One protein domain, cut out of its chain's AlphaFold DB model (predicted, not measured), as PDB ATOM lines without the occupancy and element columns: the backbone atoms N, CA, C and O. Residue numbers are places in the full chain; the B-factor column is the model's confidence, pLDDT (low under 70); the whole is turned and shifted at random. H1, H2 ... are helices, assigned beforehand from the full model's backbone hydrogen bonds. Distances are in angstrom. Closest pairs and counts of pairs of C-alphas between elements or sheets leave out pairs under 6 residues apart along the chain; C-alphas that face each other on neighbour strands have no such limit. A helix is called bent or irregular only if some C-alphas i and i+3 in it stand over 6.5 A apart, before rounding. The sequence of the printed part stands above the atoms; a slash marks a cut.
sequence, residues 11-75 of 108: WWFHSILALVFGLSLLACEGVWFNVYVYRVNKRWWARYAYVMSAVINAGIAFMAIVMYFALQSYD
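This is residues 11 to 75 of the 108 residues of an uncharacterized protein of Salvia splendens (UniProt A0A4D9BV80). Two long helices, H1 and H2, make an open V: they meet near the tight link between them, and from there their other ends spread apart and stand free. It is a helical hairpin with a flat outline, spanning 49 by 32 by 12 A. The printed part has 65 residues, with H1 and then H2 along the chain, no named strand, and the class all helix. It is only just extended, close to loose, with a radius of gyration of the C-alphas of 16.2 A.

Start with H1, residues 11 to 40, and go on through the tight link of one residue, Asn 41, into H2, residues 42 to 70. The two helices form a hairpin and touch, with 4 pairs of C-alphas within 8 A. Look for the closest pair at Tyr 38 and Trp 45, whose C-alphas are 5.7 A apart. H1 touches H2 with residues 33 to 38 alone, and H2 touches H1 with residues 45 to 49 alone. Their lines stand at a steep tilt of 39 degrees, opposite ways, and their centres are 16.1 A apart. H2 has a kink of 44 degrees near residue 49 and is irregular, with C-alphas 47 and 50 7.3 A apart. Within hydrogen-bond range are 21 of 26 O i to N i+4 pairs in H1 and 22 of 25 in H2.

Find C-alpha 11 at (498.204, 592.177, 404.874); from there H1 runs 40.7 A to C-alpha 40 at (502.977, 553.135, 394.442). H2 runs 40.2 A from C-alpha 42 to C-alpha 70 at (524.039, 586.416, 388.489).

The two C-alphas farthest apart are those of Arg 43 and Asp 75, at 48.8 A. Residues 11 to 25 and 57 to 75 stand free. The printed part has no cut. Its mean pLDDT is 85.7, and residue 29 is under 70.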
ATOM      1  N   TRP A  11     498.689 593.436 404.303       70.69
ATOM      2  CA  TRP A  11     498.204 592.177 404.874       70.69
ATOM      3  C   TRP A  11     497.677 591.162 403.862       70.69
ATOM      4  O   TRP A  11     497.949 589.969 404.015       70.69
ATOM      5  N   TRP A  12     496.919 591.572 402.839       79.19
ATOM      6  CA  TRP A  12     496.373 590.598 401.879       79.19
ATOM      7  C   TRP A  12     497.483 590.047 400.980       79.19
ATOM      8  O   TRP A  12     497.447 588.870 400.635       79.19
ATOM      9  N   PHE A  13     498.500 590.856 400.661       78.94
ATOM     10  CA  PHE A  13     499.655 590.428 399.875       78.94
ATOM     11  C   PHE A  13     500.499 589.397 400.628       78.94
ATOM     12  O   PHE A  13     500.760 588.321 400.090       78.94
ATOM     13  N   HIS A  14     500.856 589.659 401.890       78.25
ATOM     14  CA  HIS A  14     501.559 588.670 402.712       78.25
ATOM     15  C   HIS A  14     500.713 587.422 402.955       78.25
ATOM     16  O   HIS A  14     501.244 586.313 402.955       78.25
ATOM     17  N   SER A  15     499.392 587.584 403.081       85.44
ATOM     18  CA  SER A  15     498.469 586.454 403.179       85.44
ATOM     19  C   SER A  15     498.484 585.611 401.905       85.44
ATOM     20  O   SER A  15     498.639 584.401 401.996       85.44
ATOM     21  N   ILE A  16     498.388 586.217 400.719       87.88
ATOM     22  CA  ILE A  16     498.437 585.499 399.438       87.88
ATOM     23  C   ILE A  16     499.804 584.865 399.214       87.88
ATOM     24  O   ILE A  16     499.865 583.715 398.797       87.88
ATOM     25  N   LEU A  17     500.897 585.566 399.508       86.19
ATOM     26  CA  LEU A  17     502.245 585.034 399.357       86.19
ATOM     27  C   LEU A  17     502.468 583.833 400.281       86.19
ATOM     28  O   LEU A  17     502.935 582.797 399.819       86.19
ATOM     29  N   ALA A  18     502.059 583.928 401.549       85.12
ATOM     30  CA  ALA A  18     502.115 582.811 402.486       85.12
ATOM     31  C   ALA A  18     501.215 581.645 402.047       85.12
ATOM     32  O   ALA A  18     501.614 580.486 402.147       85.12
ATOM     33  N   LEU A  19     500.025 581.938 401.515       90.38
ATOM     34  CA  LEU A  19     499.075 580.935 401.039       90.38
ATOM     35  C   LEU A  19     499.608 580.226 399.783       90.38
ATOM     36  O   LEU A  19     499.598 579.002 399.725       90.38
ATOM     37  N   VAL A  20     500.144 580.959 398.806       87.12
ATOM     38  CA  VAL A  20     500.723 580.404 397.570       87.12
ATOM     39  C   VAL A  20     502.012 579.645 397.857       87.12
ATOM     40  O   VAL A  20     502.205 578.556 397.320       87.12
ATOM     41  N   PHE A  21     502.875 580.168 398.728       85.75
ATOM     42  CA  PHE A  21     504.080 579.472 399.166       85.75
ATOM     43  C   PHE A  21     503.719 578.179 399.909       85.75
ATOM     44  O   PHE A  21     504.225 577.111 399.572       85.75
ATOM     45  N   GLY A  22     502.753 578.240 400.830       83.94
ATOM     46  CA  GLY A  22     502.221 577.075 401.533       83.94
ATOM     47  C   GLY A  22     501.593 576.043 400.594       83.94
ATOM     48  O   GLY A  22     501.907 574.859 400.688       83.94
ATOM     49  N   LEU A  23     500.762 576.468 399.637       84.31
ATOM     50  CA  LEU A  23     500.175 575.584 398.623       84.31
ATOM     51  C   LEU A  23     501.236 574.951 397.726       84.31
ATOM     52  O   LEU A  23     501.119 573.777 397.385       84.31
ATOM     53  N   SER A  24     502.276 575.701 397.363       82.19
ATOM     54  CA  SER A  24     503.369 575.205 396.525       82.19
ATOM     55  C   SER A  24     504.200 574.157 397.260       82.19
ATOM     56  O   SER A  24     504.489 573.106 396.691       82.19
ATOM     57  N   LEU A  25     504.509 574.381 398.540       77.69
ATOM     58  CA  LEU A  25     505.184 573.393 399.387       77.69
ATOM     59  C   LEU A  25     504.329 572.132 399.581       77.69
ATOM     60  O   LEU A  25     504.820 571.010 399.436       77.69
ATOM     61  N   LEU A  26     503.024 572.300 399.823       74.38
ATOM     62  CA  LEU A  26     502.083 571.183 399.939       74.38
ATOM     63  C   LEU A  26     501.982 570.379 398.634       74.38
ATOM     64  O   LEU A  26     501.964 569.147 398.671       74.38
ATOM     65  N   ALA A  27     501.942 571.048 397.482       74.88
ATOM     66  CA  ALA A  27     501.811 570.403 396.182       74.88
ATOM     67  C   ALA A  27     503.105 569.708 395.728       74.88
ATOM     68  O   ALA A  27     503.048 568.581 395.233       74.88
ATOM     69  N   CYS A  28     504.265 570.349 395.905       71.19
ATOM     70  CA  CYS A  28     505.530 569.857 395.361       71.19
ATOM     71  C   CYS A  28     506.119 568.715 396.206       71.19
ATOM     72  O   CYS A  28     506.473 567.664 395.671       71.19
ATOM     73  N   GLU A  29     506.149 568.864 397.534       69.62
ATOM     74  CA  GLU A  29     506.740 567.860 398.432       69.62
ATOM     75  C   GLU A  29     505.694 566.882 398.985       69.62
ATOM     76  O   GLU A  29     505.917 565.667 399.076       69.62
ATOM     77  N   GLY A  30     504.522 567.407 399.350       72.62
ATOM     78  CA  GLY A  30     503.458 566.641 399.994       72.62
ATOM     79  C   GLY A  30     502.732 565.707 399.028       72.62
ATOM     80  O   GLY A  30     502.630 564.506 399.267       72.62
ATOM     81  N   VAL A  31     502.239 566.216 397.902       80.12
ATOM     82  CA  VAL A  31     501.388 565.403 397.020       80.12
ATOM     83  C   VAL A  31     502.212 564.429 396.175       80.12
ATOM     84  O   VAL A  31     501.883 563.243 396.095       80.12
ATOM     85  N   TRP A  32     503.317 564.875 395.578       81.88
ATOM     86  CA  TRP A  32     504.086 564.003 394.688       81.88
ATOM     87  C   TRP A  32     504.826 562.892 395.445       81.88
ATOM     88  O   TRP A  32     504.616 561.702 395.195       81.88
ATOM     89  N   PHE A  33     505.671 563.249 396.415       80.25
ATOM     90  CA  PHE A  33     506.497 562.256 397.100       80.25
ATOM     91  C   PHE A  33     505.743 561.544 398.236       80.25
ATOM     92  O   PHE A  33     505.837 560.324 398.375       80.25
ATOM     93  N   ASN A  34     504.946 562.265 399.032       80.50
ATOM     94  CA  ASN A  34     504.262 561.662 400.184       80.50
ATOM     95  C   ASN A  34     502.910 561.009 399.853       80.50
ATOM     96  O   ASN A  34     502.492 560.126 400.598       80.50
ATOM     97  N   VAL A  35     502.244 561.353 398.743       84.25
ATOM     98  CA  VAL A  35     500.983 560.690 398.345       84.25
ATOM     99  C   VAL A  35     501.187 559.736 397.175       84.25
ATOM    100  O   VAL A  35     500.860 558.556 397.301       84.25
ATOM    101  N   TYR A  36     501.735 560.200 396.049       86.81
ATOM    102  CA  TYR A  36     501.880 559.351 394.864       86.81
ATOM    103  C   TYR A  36     502.961 558.277 395.055       86.81
ATOM    104  O   TYR A  36     502.657 557.082 395.024       86.81
ATOM    105  N   VAL A  37     504.205 558.671 395.342       86.06
ATOM    106  CA  VAL A  37     505.315 557.713 395.509       86.06
ATOM    107  C   VAL A  37     505.070 556.762 396.686       86.06
ATOM    108  O   VAL A  37     505.310 555.558 396.559       86.06
ATOM    109  N   TYR A  38     504.542 557.266 397.806       86.44
ATOM    110  CA  TYR A  38     504.190 556.430 398.956       86.44
ATOM    111  C   TYR A  38     503.155 555.350 398.607       86.44
ATOM    112  O   TYR A  38     503.282 554.205 399.049       86.44
ATOM    113  N   ARG A  39     502.139 555.676 397.791       86.44
ATOM    114  CA  ARG A  39     501.100 554.711 397.400       86.44
ATOM    115  C   ARG A  39     501.589 553.674 396.398       86.44
ATOM    116  O   ARG A  39     501.176 552.523 396.505       86.44
ATOM    117  N   VAL A  40     502.467 554.053 395.470       89.69
ATOM    118  CA  VAL A  40     502.977 553.135 394.442       89.69
ATOM    119  C   VAL A  40     504.100 552.246 394.992       89.69
ATOM    120  O   VAL A  40     504.054 551.035 394.811       89.69
ATOM    121  N   ASN A  41     505.093 552.809 395.698       87.62
ATOM    122  CA  ASN A  41     506.305 552.087 396.113       87.62
ATOM    123  C   ASN A  41     506.792 552.459 397.528       87.62
ATOM    124  O   ASN A  41     507.813 553.127 397.712       87.62
ATOM    125  N   LYS A  42     506.132 551.910 398.554       85.56
ATOM    126  CA  LYS A  42     506.450 552.139 399.982       85.56
ATOM    127  C   LYS A  42     507.914 551.864 400.353       85.56
ATOM    128  O   LYS A  42     508.522 552.614 401.112       85.56
ATOM    129  N   ARG A  43     508.504 550.793 399.807       87.94
ATOM    130  CA  ARG A  43     509.894 550.397 400.107       87.94
ATOM    131  C   ARG A  43     510.925 551.331 399.473       87.94
ATOM    132  O   ARG A  43     512.035 551.427 399.983       87.94
ATOM    133  N   TRP A  44     510.572 551.982 398.366       87.12
ATOM    134  CA  TRP A  44     511.420 552.982 397.722       87.12
ATOM    135  C   TRP A  44     511.331 554.309 398.479       87.12
ATOM    136  O   TRP A  44     512.361 554.867 398.850       87.12
ATOM    137  N   TRP A  45     510.113 554.733 398.829       88.56
ATOM    138  CA  TRP A  45     509.873 555.919 399.653       88.56
ATOM    139  C   TRP A  45     510.678 555.893 400.963       88.56
ATOM    140  O   TRP A  45     511.430 556.823 401.238       88.56
ATOM    141  N   ALA A  46     510.632 554.782 401.706       87.38
ATOM    142  CA  ALA A  46     511.350 554.642 402.978       87.38
ATOM    143  C   ALA A  46     512.884 554.757 402.862       87.38
ATOM    144  O   ALA A  46     513.549 555.044 403.852       87.38
ATOM    145  N   ARG A  47     513.464 554.530 401.674       88.88
ATOM    146  CA  ARG A  47     514.916 554.648 401.448       88.88
ATOM    147  C   ARG A  47     515.335 556.053 401.030       88.88
ATOM    148  O   ARG A  47     516.424 556.483 401.388       88.88
ATOM    149  N   TYR A  48     514.494 556.748 400.265       89.38
ATOM    150  CA  TYR A  48     514.870 557.998 399.595       89.38
ATOM    151  C   TYR A  48     514.194 559.253 400.161       89.38
ATOM    152  O   TYR A  48     514.564 560.351 399.762       89.38
ATOM    153  N   ALA A  49     513.267 559.129 401.116       87.31
ATOM    154  CA  ALA A  49     512.621 560.279 401.758       87.31
ATOM    155  C   ALA A  49     513.627 561.258 402.384       87.31
ATOM    156  O   ALA A  49     513.555 562.463 402.149       87.31
ATOM    157  N   TYR A  50     514.613 560.736 403.118       87.31
ATOM    158  CA  TYR A  50     515.668 561.558 403.714       87.31
ATOM    159  C   TYR A  50     516.550 562.232 402.650       87.31
ATOM    160  O   TYR A  50     516.869 563.414 402.758       87.31
ATOM    161  N   VAL A  51     516.888 561.500 401.584       91.25
ATOM    162  CA  VAL A  51     517.694 562.021 400.471       91.25
ATOM    163  C   VAL A  51     516.964 563.156 399.753       91.25
ATOM    164  O   VAL A  51     517.584 564.163 399.439       91.25
ATOM    165  N   MET A  52     515.649 563.042 399.545       86.06
ATOM    166  CA  MET A  52     514.848 564.094 398.911       86.06
ATOM    167  C   MET A  52     514.883 565.400 399.716       86.06
ATOM    168  O   MET A  52     515.148 566.459 399.155       86.06
ATOM    169  N   SER A  53     514.696 565.322 401.038       87.69
ATOM    170  CA  SER A  53     514.791 566.500 401.911       87.69
ATOM    171  C   SER A  53     516.188 567.131 401.869       87.69
ATOM    172  O   SER A  53     516.319 568.351 401.761       87.69
ATOM    173  N   ALA A  54     517.241 566.308 401.876       91.44
ATOM    174  CA  ALA A  54     518.611 566.792 401.750       91.44
ATOM    175  C   ALA A  54     518.854 567.510 400.410       91.44
ATOM    176  O   ALA A  54     519.482 568.567 400.390       91.44
ATOM    177  N   VAL A  55     518.322 566.978 399.303       91.38
ATOM    178  CA  VAL A  55     518.436 567.588 397.968       91.38
ATOM    179  C   VAL A  55     517.716 568.933 397.899       91.38
ATOM    180  O   VAL A  55     518.262 569.862 397.314       91.38
ATOM    181  N   ILE A  56     516.542 569.081 398.518       88.38
ATOM    182  CA  ILE A  56     515.806 570.356 398.526       88.38
ATOM    183  C   ILE A  56     516.589 571.431 399.285       88.38
ATOM    184  O   ILE A  56     516.806 572.522 398.760       88.38
ATOM    185  N   ASN A  57     517.106 571.103 400.471       90.56
ATOM    186  CA  ASN A  57     517.920 572.036 401.252       90.56
ATOM    187  C   ASN A  57     519.220 572.419 400.524       90.56
ATOM    188  O   ASN A  57     519.590 573.592 400.480       90.56
ATOM    189  N   ALA A  58     519.898 571.445 399.909       95.38
ATOM    190  CA  ALA A  58     521.096 571.699 399.113       95.38
ATOM    191  C   ALA A  58     520.793 572.531 397.854       95.38
ATOM    192  O   ALA A  58     521.569 573.417 397.496       95.38
ATOM    193  N   GLY A  59     519.651 572.286 397.206       93.44
ATOM    194  CA  GLY A  59     519.184 573.038 396.046       93.44
ATOM    195  C   GLY A  59     518.936 574.510 396.370       93.44
ATOM    196  O   GLY A  59     519.392 575.373 395.628       93.44
ATOM    197  N   ILE A  60     518.300 574.813 397.507       91.75
ATOM    198  CA  ILE A  60     518.091 576.197 397.966       91.75
ATOM    199  C   ILE A  60     519.434 576.915 398.158       91.75
ATOM    200  O   ILE A  60     519.620 578.022 397.652       91.75
ATOM    201  N   ALA A  61     520.392 576.273 398.835       93.50
ATOM    202  CA  ALA A  61     521.723 576.841 399.037       93.50
ATOM    203  C   ALA A  61     522.450 577.095 397.704       93.50
ATOM    204  O   ALA A  61     523.056 578.149 397.512       93.50
ATOM    205  N   PHE A  62     522.346 576.166 396.752       96.31
ATOM    206  CA  PHE A  62     522.919 576.334 395.420       96.31
ATOM    207  C   PHE A  62     522.277 577.498 394.651       96.31
ATOM    208  O   PHE A  62     522.989 578.299 394.047       96.31
ATOM    209  N   MET A  63     520.951 577.647 394.716       94.50
ATOM    210  CA  MET A  63     520.246 578.761 394.071       94.50
ATOM    211  C   MET A  63     520.676 580.118 394.634       94.50
ATOM    212  O   MET A  63     520.821 581.069 393.869       94.50
ATOM    213  N   ALA A  64     520.958 580.210 395.938       90.62
ATOM    214  CA  ALA A  64     521.496 581.430 396.539       90.62
ATOM    215  C   ALA A  64     522.874 581.803 395.961       90.62
ATOM    216  O   ALA A  64     523.117 582.965 395.636       90.62
ATOM    217  N   ILE A  65     523.756 580.817 395.761       94.38
ATOM    218  CA  ILE A  65     525.074 581.026 395.139       94.38
ATOM    219  C   ILE A  65     524.916 581.505 393.689       94.38
ATOM    220  O   ILE A  65     525.561 582.468 393.279       94.38
ATOM    221  N   VAL A  66     524.035 580.865 392.916       94.06
ATOM    222  CA  VAL A  66     523.745 581.275 391.532       94.06
ATOM    223  C   VAL A  66     523.224 582.710 391.490       94.06
ATOM    224  O   VAL A  66     523.672 583.495 390.658       94.06
ATOM    225  N   MET A  67     522.329 583.078 392.406       89.81
ATOM    226  CA  MET A  67     521.775 584.426 392.494       89.81
ATOM    227  C   MET A  67     522.848 585.475 392.817       89.81
ATOM    228  O   MET A  67     522.859 586.543 392.207       89.81
ATOM    229  N   TYR A  68     523.794 585.154 393.706       88.12
ATOM    230  CA  TYR A  68     524.930 586.026 394.010       88.12
ATOM    231  C   TYR A  68     525.777 586.313 392.765       88.12
ATOM    232  O   TYR A  68     526.048 587.469 392.443       88.12
ATOM    233  N   PHE A  69     526.158 585.278 392.014       91.38
ATOM    234  CA  PHE A  69     526.957 585.477 390.805       91.38
ATOM    235  C   PHE A  69     526.168 586.138 389.673       91.38
ATOM    236  O   PHE A  69     526.736 586.939 388.937       91.38
ATOM    237  N   ALA A  70     524.875 585.845 389.539       90.00
ATOM    238  CA  ALA A  70     524.039 586.416 388.489       90.00
ATOM    239  C   ALA A  70     523.718 587.904 388.709       90.00
ATOM    240  O   ALA A  70     523.580 588.635 387.732       90.00
ATOM    241  N   LEU A  71     523.582 588.347 389.964       85.81
ATOM    242  CA  LEU A  71     523.086 589.688 390.299       85.81
ATOM    243  C   LEU A  71     524.084 590.476 391.147       85.81
ATOM    244  O   LEU A  71     524.567 591.525 390.725       85.81
ATOM    245  N   GLN A  72     524.432 589.949 392.324       80.50
ATOM    246  CA  GLN A  72     525.235 590.668 393.315       80.50
ATOM    247  C   GLN A  72     526.661 590.970 392.826       80.50
ATOM    248  O   GLN A  72     527.226 591.997 393.183       80.50
ATOM    249  N   SER A  73     527.245 590.103 391.991       86.00
ATOM    250  CA  SER A  73     528.605 590.292 391.462       86.00
ATOM    251  C   SER A  73     528.746 591.481 390.500       86.00
ATOM    252  O   SER A  73     529.845 592.008 390.341       86.00
ATOM    253  N   TYR A  74     527.640 591.921 389.894       85.44
ATOM    254  CA  TYR A  74     527.588 593.052 388.965       85.44
ATOM    255  C   TYR A  74     527.103 594.347 389.633       85.44
ATOM    256  O   TYR A  74     526.767 595.295 388.929       85.44
ATOM    257  N   ASP A  75     527.043 594.376 390.971       74.81
ATOM    258  CA  ASP A  75     526.530 595.502 391.767       74.81
ATOM    259  C   ASP A  75     525.105 595.935 391.361       74.81
ATOM    260  O   ASP A  75     524.702 597.088 391.492       74.81
TER     261      ASP A  75